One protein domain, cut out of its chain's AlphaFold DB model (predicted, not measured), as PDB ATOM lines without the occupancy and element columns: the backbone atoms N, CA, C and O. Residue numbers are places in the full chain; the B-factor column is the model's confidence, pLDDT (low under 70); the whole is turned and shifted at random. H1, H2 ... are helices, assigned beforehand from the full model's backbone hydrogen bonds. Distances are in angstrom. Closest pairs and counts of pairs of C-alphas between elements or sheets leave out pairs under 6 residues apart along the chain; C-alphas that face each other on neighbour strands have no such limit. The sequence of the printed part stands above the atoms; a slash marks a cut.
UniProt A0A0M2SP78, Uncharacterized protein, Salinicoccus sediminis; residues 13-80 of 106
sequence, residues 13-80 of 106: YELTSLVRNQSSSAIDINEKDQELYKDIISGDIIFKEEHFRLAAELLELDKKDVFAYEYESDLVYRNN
ATOM      1  N   TYR A  13     -38.448  35.884 -17.902       85.62
ATOM      2  CA  TYR A  13     -37.822  35.113 -16.829       85.62
ATOM      3  C   TYR A  13     -37.633  33.635 -17.202       85.62
ATOM      4  O   TYR A  13     -36.579  33.048 -16.931       85.62
ATOM      5  N   GLU A  14     -38.634  33.039 -17.851       89.06
ATOM      6  CA  GLU A  14     -38.560  31.661 -18.337       89.06
ATOM      7  C   GLU A  14     -37.512  31.525 -19.441       89.06
ATOM      8  O   GLU A  14     -36.681  30.622 -19.370       89.06
ATOM      9  N   LEU A  15     -37.472  32.458 -20.398       89.44
ATOM     10  CA  LEU A  15     -36.464  32.467 -21.461       89.44
ATOM     11  C   LEU A  15     -35.042  32.605 -20.899       89.44
ATOM     12  O   LEU A  15     -34.178  31.805 -21.248       89.44
ATOM     13  N   THR A  16     -34.797  33.544 -19.978       89.94
ATOM     14  CA  THR A  16     -33.495  33.685 -19.297       89.94
ATOM     15  C   THR A  16     -33.088  32.390 -18.600       89.94
ATOM     16  O   THR A  16     -31.942  31.954 -18.714       89.94
ATOM     17  N   SER A  17     -34.015  31.756 -17.881       89.75
ATOM     18  CA  SER A  17     -33.732  30.522 -17.143       89.75
ATOM     19  C   SER A  17     -33.406  29.360 -18.082       89.75
ATOM     20  O   SER A  17     -32.451  28.623 -17.839       89.75
ATOM     21  N   LEU A  18     -34.161  29.217 -19.174       90.94
ATOM     22  CA  LEU A  18     -33.924  28.195 -20.190       90.94
ATOM     23  C   LEU A  18     -32.563  28.391 -20.867       90.94
ATOM     24  O   LEU A  18     -31.793  27.434 -20.945       90.94
ATOM     25  N   VAL A  19     -32.235  29.624 -21.272       89.50
ATOM     26  CA  VAL A  19     -30.953  29.929 -21.924       89.50
ATOM     27  C   VAL A  19     -29.798  29.600 -20.982       89.50
ATOM     28  O   VAL A  19     -28.922  28.835 -21.368       89.50
ATOM     29  N   ARG A  20     -29.836  30.069 -19.724       89.19
ATOM     30  CA  ARG A  20     -28.802  29.771 -18.708       89.19
ATOM     31  C   ARG A  20     -28.577  28.271 -18.510       89.19
ATOM     32  O   ARG A  20     -27.441  27.838 -18.329       89.19
ATOM     33  N   ASN A  21     -29.646  27.476 -18.528       85.25
ATOM     34  CA  ASN A  21     -29.546  26.027 -18.367       85.25
ATOM     35  C   ASN A  21     -28.893  25.371 -19.593       85.25
ATOM     36  O   ASN A  21     -28.072  24.463 -19.438       85.25
ATOM     37  N   GLN A  22     -29.203  25.859 -20.796       79.00
ATOM     38  CA  GLN A  22     -28.648  25.359 -22.052       79.00
ATOM     39  C   GLN A  22     -27.186  25.784 -22.266       79.00
ATOM     40  O   GLN A  22     -26.426  24.999 -22.826       79.00
ATOM     41  N   SER A  23     -26.758  26.932 -21.719       59.59
ATOM     42  CA  SER A  23     -25.364  27.424 -21.696       59.59
ATOM     43  C   SER A  23     -24.350  26.454 -21.079       59.59
ATOM     44  O   SER A  23     -23.147  26.597 -21.288       59.59
ATOM     45  N   SER A  24     -24.820  25.471 -20.305       56.66
ATOM     46  CA  SER A  24     -23.991  24.373 -19.786       56.66
ATOM     47  C   SER A  24     -23.487  23.448 -20.907       56.66
ATOM     48  O   SER A  24     -22.536  22.690 -20.718       56.66
ATOM     49  N   SER A  25     -24.125  23.524 -22.076       54.72
ATOM     50  CA  SER A  25     -23.707  22.935 -23.344       54.72
ATOM     51  C   SER A  25     -23.090  24.059 -24.181       54.72
ATOM     52  O   SER A  25     -23.637  25.154 -24.217       54.72
ATOM     53  N   ALA A  26     -21.940  23.840 -24.815       56.50
ATOM     54  CA  ALA A  26     -21.235  24.884 -25.560       56.50
ATOM     55  C   ALA A  26     -22.089  25.424 -26.727       56.50
ATOM     56  O   ALA A  26     -22.151  24.813 -27.790       56.50
ATOM     57  N   ILE A  27     -22.756  26.558 -26.513       66.81
ATOM     58  CA  ILE A  27     -23.457  27.317 -27.547       66.81
ATOM     59  C   ILE A  27     -22.417  28.218 -28.220       66.81
ATOM     60  O   ILE A  27     -21.786  29.040 -27.552       66.81
ATOM     61  N   ASP A  28     -22.226  28.058 -29.529       71.50
ATOM     62  CA  ASP A  28     -21.354  28.929 -30.317       71.50
ATOM     63  C   ASP A  28     -22.116  30.208 -30.687       71.50
ATOM     64  O   ASP A  28     -22.991  30.206 -31.554       71.50
ATOM     65  N   ILE A  29     -21.834  31.292 -29.962       81.12
ATOM     66  CA  ILE A  29     -22.488  32.591 -30.147       81.12
ATOM     67  C   ILE A  29     -21.550  33.489 -30.938       81.12
ATOM     68  O   ILE A  29     -20.411  33.736 -30.533       81.12
ATOM     69  N   ASN A  30     -22.051  34.005 -32.061       85.44
ATOM     70  CA  ASN A  30     -21.284  34.909 -32.905       85.44
ATOM     71  C   ASN A  30     -20.918  36.203 -32.148       85.44
ATOM     72  O   ASN A  30     -21.585  36.609 -31.199       85.44
ATOM     73  N   GLU A  31     -19.860  36.881 -32.593       83.25
ATOM     74  CA  GLU A  31     -19.327  38.076 -31.923       83.25
ATOM     75  C   GLU A  31     -20.343  39.230 -31.815       83.25
ATOM     76  O   GLU A  31     -20.284  40.013 -30.870       83.25
ATOM     77  N   LYS A  32     -21.305  39.312 -32.742       82.50
ATOM     78  CA  LYS A  32     -22.331  40.366 -32.763       82.50
ATOM     79  C   LYS A  32     -23.405  40.159 -31.697       82.50
ATOM     80  O   LYS A  32     -23.915  41.136 -31.162       82.50
ATOM     81  N   ASP A  33     -23.694  38.908 -31.358       89.00
ATOM     82  CA  ASP A  33     -24.761  38.531 -30.430       89.00
ATOM     83  C   ASP A  33     -24.247  38.293 -29.002       89.00
ATOM     84  O   ASP A  33     -25.033  38.056 -28.085       89.00
ATOM     85  N   GLN A  34     -22.931  38.386 -28.771       88.19
ATOM     86  CA  GLN A  34     -22.345  38.176 -27.443       88.19
ATOM     87  C   GLN A  34     -22.850  39.166 -26.392       88.19
ATOM     88  O   GLN A  34     -22.998  38.792 -25.229       88.19
ATOM     89  N   GLU A  35     -23.073  40.425 -26.771       88.81
ATOM     90  CA  GLU A  35     -23.583  41.445 -25.851       88.81
ATOM     91  C   GLU A  35     -25.041  41.157 -25.479       88.81
ATOM     92  O   GLU A  35     -25.351  41.010 -24.299       88.81
ATOM     93  N   LEU A  36     -25.894  40.912 -26.479       90.06
ATOM     94  CA  LEU A  36     -27.289  40.507 -26.276       90.06
ATOM     95  C   LEU A  36     -27.399  39.238 -25.426       90.06
ATOM     96  O   LEU A  36     -28.249  39.142 -24.544       90.06
ATOM     97  N   TYR A  37     -26.524  38.260 -25.655       90.69
ATOM     98  CA  TYR A  37     -26.488  37.049 -24.850       90.69
ATOM     99  C   TYR A  37     -26.121  37.327 -23.392       90.69
ATOM    100  O   TYR A  37     -26.778  36.797 -22.495       90.69
ATOM    101  N   LYS A  38     -25.106  38.167 -23.138       89.56
ATOM    102  CA  LYS A  38     -24.730  38.586 -21.775       89.56
ATOM    103  C   LYS A  38     -25.896  39.258 -21.059       89.56
ATOM    104  O   LYS A  38     -26.134  38.973 -19.888       89.56
ATOM    105  N   ASP A  39     -26.641  40.081 -21.775       90.06
ATOM    106  CA  ASP A  39     -27.832  40.747 -21.264       90.06
ATOM    107  C   ASP A  39     -28.973  39.758 -20.965       90.06
ATOM    108  O   ASP A  39     -29.637  39.846 -19.930       90.06
ATOM    109  N   ILE A  40     -29.161  38.749 -21.818       89.62
ATOM    110  CA  ILE A  40     -30.141  37.674 -21.602       89.62
ATOM    111  C   ILE A  40     -29.814  36.873 -20.343       89.62
ATOM    112  O   ILE A  40     -30.706  36.614 -19.525       89.62
ATOM    113  N   ILE A  41     -28.548  36.473 -20.181       90.06
ATOM    114  CA  ILE A  41     -28.107  35.673 -19.034       90.06
ATOM    115  C   ILE A  41     -27.936  36.505 -17.770       90.06
ATOM    116  O   ILE A  41     -27.987  35.913 -16.698       90.06
ATOM    117  N   SER A  42     -27.732  37.823 -17.833       87.06
ATOM    118  CA  SER A  42     -27.729  38.663 -16.628       87.06
ATOM    119  C   SER A  42     -29.141  38.728 -16.054       87.06
ATOM    120  O   SER A  42     -29.330  38.528 -14.857       87.06
ATOM    121  N   GLY A  43     -30.147  38.857 -16.927       79.88
ATOM    122  CA  GLY A  43     -31.549  38.981 -16.534       79.88
ATOM    123  C   GLY A  43     -31.866  40.307 -15.833       79.88
ATOM    124  O   GLY A  43     -32.975  40.468 -15.329       79.88
ATOM    125  N   ASP A  44     -30.914  41.244 -15.814       79.75
ATOM    126  CA  ASP A  44     -31.009  42.522 -15.098       79.75
ATOM    127  C   ASP A  44     -31.618  43.639 -15.959       79.75
ATOM    128  O   ASP A  44     -31.868  44.746 -15.476       79.75
ATOM    129  N   ILE A  45     -31.867  43.362 -17.240       79.44
ATOM    130  CA  ILE A  45     -32.437  44.317 -18.187       79.44
ATOM    131  C   ILE A  45     -33.812  43.872 -18.682       79.44
ATOM    132  O   ILE A  45     -34.152  42.691 -18.674       79.44
ATOM    133  N   ILE A  46     -34.600  44.827 -19.173       80.56
ATOM    134  CA  ILE A  46     -35.826  44.527 -19.913       80.56
ATOM    135  C   ILE A  46     -35.435  44.139 -21.338       80.56
ATOM    136  O   ILE A  46     -34.749  44.897 -22.030       80.56
ATOM    137  N   PHE A  47     -35.887  42.972 -21.785       82.62
ATOM    138  CA  PHE A  47     -35.596  42.501 -23.131       82.62
ATOM    139  C   PHE A  47     -36.253  43.403 -24.177       82.62
ATOM    140  O   PHE A  47     -37.444  43.715 -24.128       82.62
ATOM    141  N   LYS A  48     -35.461  43.766 -25.182       81.88
ATOM    142  CA  LYS A  48     -35.942  44.307 -26.460       81.88
ATOM    143  C   LYS A  48     -36.198  43.165 -27.443       81.88
ATOM    144  O   LYS A  48     -35.775  42.039 -27.194       81.88
ATOM    145  N   GLU A  49     -36.831  43.461 -28.574       82.25
ATOM    146  CA  GLU A  49     -37.139  42.473 -29.622       82.25
ATOM    147  C   GLU A  49     -35.938  41.582 -29.981       82.25
ATOM    148  O   GLU A  49     -36.069  40.363 -30.042       82.25
ATOM    149  N   GLU A  50     -34.753  42.176 -30.134       85.12
ATOM    150  CA  GLU A  50     -33.512  41.466 -30.465       85.12
ATOM    151  C   GLU A  50     -33.129  40.412 -29.414       85.12
ATOM    152  O   GLU A  50     -32.707  39.316 -29.770       85.12
ATOM    153  N   HIS A  51     -33.372  40.685 -28.129       88.62
ATOM    154  CA  HIS A  51     -33.102  39.737 -27.044       88.62
ATOM    155  C   HIS A  51     -34.068  38.553 -27.099       88.62
ATOM    156  O   HIS A  51     -33.661  37.403 -26.960       88.62
ATOM    157  N   PHE A  52     -35.355  38.819 -27.342       87.38
ATOM    158  CA  PHE A  52     -36.353  37.763 -27.513       87.38
ATOM    159  C   PHE A  52     -36.070  36.913 -28.752       87.38
ATOM    160  O   PHE A  52     -36.252  35.699 -28.717       87.38
ATOM    161  N   ARG A  53     -35.591  37.537 -29.832       87.44
ATOM    162  CA  ARG A  53     -35.246  36.849 -31.076       87.44
ATOM    163  C   ARG A  53     -34.054  35.929 -30.864       87.44
ATOM    164  O   ARG A  53     -34.154  34.752 -31.195       87.44
ATOM    165  N   LEU A  54     -32.991  36.441 -30.248       88.69
ATOM    166  CA  LEU A  54     -31.816  35.647 -29.920       88.69
ATOM    167  C   LEU A  54     -32.172  34.506 -28.960       88.69
ATOM    168  O   LEU A  54     -31.787  33.370 -29.201       88.69
ATOM    169  N   ALA A  55     -32.970  34.758 -27.917       88.56
ATOM    170  CA  ALA A  55     -33.417  33.703 -27.008       88.56
ATOM    171  C   ALA A  55     -34.228  32.612 -27.732       88.56
ATOM    172  O   ALA A  55     -34.017  31.431 -27.478       88.56
ATOM    173  N   ALA A  56     -35.120  32.983 -28.655       88.69
ATOM    174  CA  ALA A  56     -35.867  32.012 -29.453       88.69
ATOM    175  C   ALA A  56     -34.943  31.163 -30.342       88.69
ATOM    176  O   ALA A  56     -35.130  29.954 -30.432       88.69
ATOM    177  N   GLU A  57     -33.940  31.786 -30.965       88.12
ATOM    178  CA  GLU A  57     -32.963  31.104 -31.821       88.12
ATOM    179  C   GLU A  57     -32.072  30.147 -31.020       88.12
ATOM    180  O   GLU A  57     -31.904  28.998 -31.421       88.12
ATOM    181  N   LEU A  58     -31.572  30.577 -29.858       88.44
ATOM    182  CA  LEU A  58     -30.745  29.752 -28.971       88.44
ATOM    183  C   LEU A  58     -31.489  28.523 -28.435       88.44
ATOM    184  O   LEU A  58     -30.910  27.445 -28.318       88.44
ATOM    185  N   LEU A  59     -32.772  28.694 -28.116       87.88
ATOM    186  CA  LEU A  59     -33.628  27.653 -27.550       87.88
ATOM    187  C   LEU A  59     -34.350  26.810 -28.622       87.88
ATOM    188  O   LEU A  59     -35.151  25.948 -28.262       87.88
ATOM    189  N   GLU A  60     -34.117  27.081 -29.912       87.75
ATOM    190  CA  GLU A  60     -34.835  26.478 -31.049       87.75
ATOM    191  C   GLU A  60     -36.374  26.555 -30.914       87.75
ATOM    192  O   GLU A  60     -37.112  25.636 -31.279       87.75
ATOM    193  N   LEU A  61     -36.883  27.664 -30.367       86.00
ATOM    194  CA  LEU A  61     -38.315  27.886 -30.159       86.00
ATOM    195  C   LEU A  61     -38.983  28.477 -31.403       86.00
ATOM    196  O   LEU A  61     -38.404  29.288 -32.128       86.00
ATOM    197  N   ASP A  62     -40.259  28.135 -31.609       83.69
ATOM    198  CA  ASP A  62     -41.079  28.814 -32.611       83.69
ATOM    199  C   ASP A  62     -41.226  30.294 -32.229       83.69
ATOM    200  O   ASP A  62     -41.584  30.640 -31.099       83.69
ATOM    201  N   LYS A  63     -40.983  31.189 -33.191       74.94
ATOM    202  CA  LYS A  63     -41.139  32.634 -33.004       74.94
ATOM    203  C   LYS A  63     -42.545  32.986 -32.526       74.94
ATOM    204  O   LYS A  63     -42.676  33.909 -31.734       74.94
ATOM    205  N   LYS A  64     -43.581  32.243 -32.922       76.69
ATOM    206  CA  LYS A  64     -44.955  32.459 -32.438       76.69
ATOM    207  C   LYS A  64     -45.114  32.192 -30.945       76.69
ATOM    208  O   LYS A  64     -45.905  32.870 -30.307       76.69
ATOM    209  N   ASP A  65     -44.349  31.268 -30.371       78.00
ATOM    210  CA  ASP A  65     -44.410  30.985 -28.933       78.00
ATOM    211  C   ASP A  65     -43.791  32.130 -28.104       78.00
ATOM    212  O   ASP A  65     -44.157  32.334 -26.945       78.00
ATOM    213  N   VAL A  66     -42.874  32.900 -28.698       79.50
ATOM    214  CA  VAL A  66     -42.149  34.009 -28.048       79.50
ATOM    215  C   VAL A  66     -42.770  35.379 -28.364       79.50
ATOM    216  O   VAL A  66     -42.787  36.271 -27.508       79.50
ATOM    217  N   PHE A  67     -43.320  35.518 -29.573       72.00
ATOM    218  CA  PHE A  67     -43.844  36.748 -30.172       72.00
ATOM    219  C   PHE A  67     -45.332  36.643 -30.560       72.00
ATOM    220  O   PHE A  67     -45.766  37.227 -31.554       72.00
ATOM    221  N   ALA A  68     -46.120  35.842 -29.833       62.19
ATOM    222  CA  ALA A  68     -47.512  35.524 -30.180       62.19
ATOM    223  C   ALA A  68     -48.374  36.767 -30.472       62.19
ATOM    224  O   ALA A  68     -49.241  36.736 -31.341       62.19
ATOM    225  N   TYR A  69     -48.105  37.870 -29.771       56.34
ATOM    226  CA  TYR A  69     -48.822  39.130 -29.927       56.34
ATOM    227  C   TYR A  69     -48.308  39.944 -31.123       56.34
ATOM    228  O   TYR A  69     -49.096  40.486 -31.896       56.34
ATOM    229  N   GLU A  70     -46.992  40.004 -31.310       56.81
ATOM    230  CA  GLU A  70     -46.332  40.774 -32.366       56.81
ATOM    231  C   GLU A  70     -46.543  40.153 -33.760       56.81
ATOM    232  O   GLU A  70     -46.565  40.872 -34.757       56.81
ATOM    233  N   TYR A  71     -46.748  38.832 -33.840       52.47
ATOM    234  CA  TYR A  71     -46.946  38.108 -35.104       52.47
ATOM    235  C   TYR A  71     -48.350  38.288 -35.711       52.47
ATOM    236  O   TYR A  71     -48.495  38.236 -36.929       52.47
ATOM    237  N   GLU A  72     -49.388  38.480 -34.889       49.06
ATOM    238  CA  GLU A  72     -50.771  38.648 -35.374       49.06
ATOM    239  C   GLU A  72     -51.196  40.113 -35.547       49.06
ATOM    240  O   GLU A  72     -52.207  40.375 -36.200       49.06
ATOM    241  N   SER A  73     -50.460  41.074 -34.976       44.09
ATOM    242  CA  SER A  73     -50.955  42.450 -34.834       44.09
ATOM    243  C   SER A  73     -50.178  43.544 -35.577       44.09
ATOM    244  O   SER A  73     -50.608  44.693 -35.509       44.09
ATOM    245  N   ASP A  74     -49.061  43.248 -36.263       46.59
ATOM    246  CA  ASP A  74     -48.117  44.254 -36.816       46.59
ATOM    247  C   ASP A  74     -47.665  45.323 -35.780       46.59
ATOM    248  O   ASP A  74     -47.013  46.316 -36.113       46.59
ATOM    249  N   LEU A  75     -47.993  45.138 -34.495       42.22
ATOM    250  CA  LEU A  75     -47.761  46.082 -33.412       42.22
ATOM    251  C   LEU A  75     -46.550  45.626 -32.601       42.22
ATOM    252  O   LEU A  75     -46.616  44.720 -31.772       42.22
ATOM    253  N   VAL A  76     -45.431  46.317 -32.810       43.03
ATOM    254  CA  VAL A  76     -44.235  46.207 -31.970       43.03
ATOM    255  C   VAL A  76     -44.482  46.990 -30.681       43.03
ATOM    256  O   VAL A  76     -44.260  48.196 -30.620       43.03
ATOM    257  N   TYR A  77     -44.956  46.321 -29.630       51.62
ATOM    258  CA  TYR A  77     -45.150  46.940 -28.315       51.62
ATOM    259  C   TYR A  77     -44.443  46.142 -27.216       51.62
ATOM    260  O   TYR A  77     -45.054  45.517 -26.357       51.62
ATOM    261  N   ARG A  78     -43.109  46.225 -27.209       51.66
ATOM    262  CA  ARG A  78     -42.328  46.135 -25.960       51.66
ATOM    263  C   ARG A  78     -41.512  47.397 -25.676       51.66
ATOM    264  O   ARG A  78     -40.699  47.395 -24.759       51.66
ATOM    265  N   ASN A  79     -41.723  48.487 -26.429       45.16
ATOM    266  CA  ASN A  79     -40.973  49.725 -26.195       45.16
ATOM    267  C   ASN A  79     -41.653  51.043 -26.618       45.16
ATOM    268  O   ASN A  79     -40.960  51.999 -26.945       45.16
ATOM    269  N   ASN A  80     -42.982  51.140 -26.574       42.88
ATOM    270  CA  ASN A  80     -43.654  52.447 -26.608       42.88
ATOM    271  C   ASN A  80     -44.014  52.838 -25.177       42.88
ATOM    272  O   ASN A  80     -45.168  52.878 -24.774       42.88
TER     273      ASN A  80
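Overview. This is residues 13 to 80 of the 106 residues of an uncharacterized protein of Salinicoccus sediminis (UniProt A0A0M2SP78). Three helices, H1, H2 and H3, pack crosswise on one another as a small triangular cluster with H3 at the middle of the domain, and from H3 the printed part runs off to one side through the short H4 and H5 and a loose last stretch, residues 74 to 80, which draws the outline out lengthwise. A long loop, residues 23 to 33, swings from the end of H1 round to the start of H2. The printed part has 68 residues with five named helices, H1 to H5 in that order, and no named strand, and its class is all helix. It is compact, with a radius of gyration of the C-alphas of 12.1 A, and elongated, spanning 36 by 22 by 22 A.

Along the chain. Start at C-alpha 49, at (-37.139, 42.473, -29.622); from there H3, residues 49 to 58, runs 14.3 A from first to last C-alpha. H1, residues 13 to 22, has 10 residues as H3 does; it begins at C-alpha 13, at (-37.822, 35.113, -16.829), and runs 14.4 A from first to last C-alpha. Look next at residues 34 to 42 for H2, 12.1 A long. Beyond H3 come H4, residues 63 to 66, of 5.2 A, and H5, residues 68 to 73, of 9.0 A, which ends at C-alpha 73, at (-50.955, 42.450, -34.834).

Arrangement. Begin with H3, the hub, which touches H1, H2 and H4. H2 is about perpendicular to it, at 88 degrees, and their closest C-alphas, of Leu 36 and His 51, are 5.9 A apart. H1 touches H3 at the C-alphas of Leu 15 and Ala 55, 6.4 A apart, the same way at a steep tilt of 36 degrees, only just beyond shallow. H1 and H2 touch too, with the C-alphas of Thr 16 and Ile 40 closest at 5.7 A, opposite ways at a steep tilt of 67 degrees. The helix packing is mostly crossed, with 0 of these 3 pairs at a shallow tilt. On the way outward, H4 touches H3, where the C-alphas of Ala 56 and Lys 63 come closest at 6.4 A. H5 touches no helix; it is close to H4 but not clearly touching, with the C-alphas of Lys 64 and Tyr 71 closest at 6.6 A. H5 is apart from H1, H2 and H3, and H4 is apart from H1 and H2. In H1, H2 and H3 every O i to N i+4 pair is within hydrogen-bond range, in H5 1 of 2 is, and H4 is too short for such a pair.

Size, cuts and confidence. The two C-alphas farthest apart, those of Ser 24 and Ser 73, are 35.8 A from each other. The printed part has no cut. The link from H1 to H2 is long, with 11 residues; that from H2 to H3 is short, and those from H3 to H4 and H4 to H5 are tight. The mean pLDDT of the printed part is 76.4; look for values under 70 at residues 23 to 27 and 68 to 80.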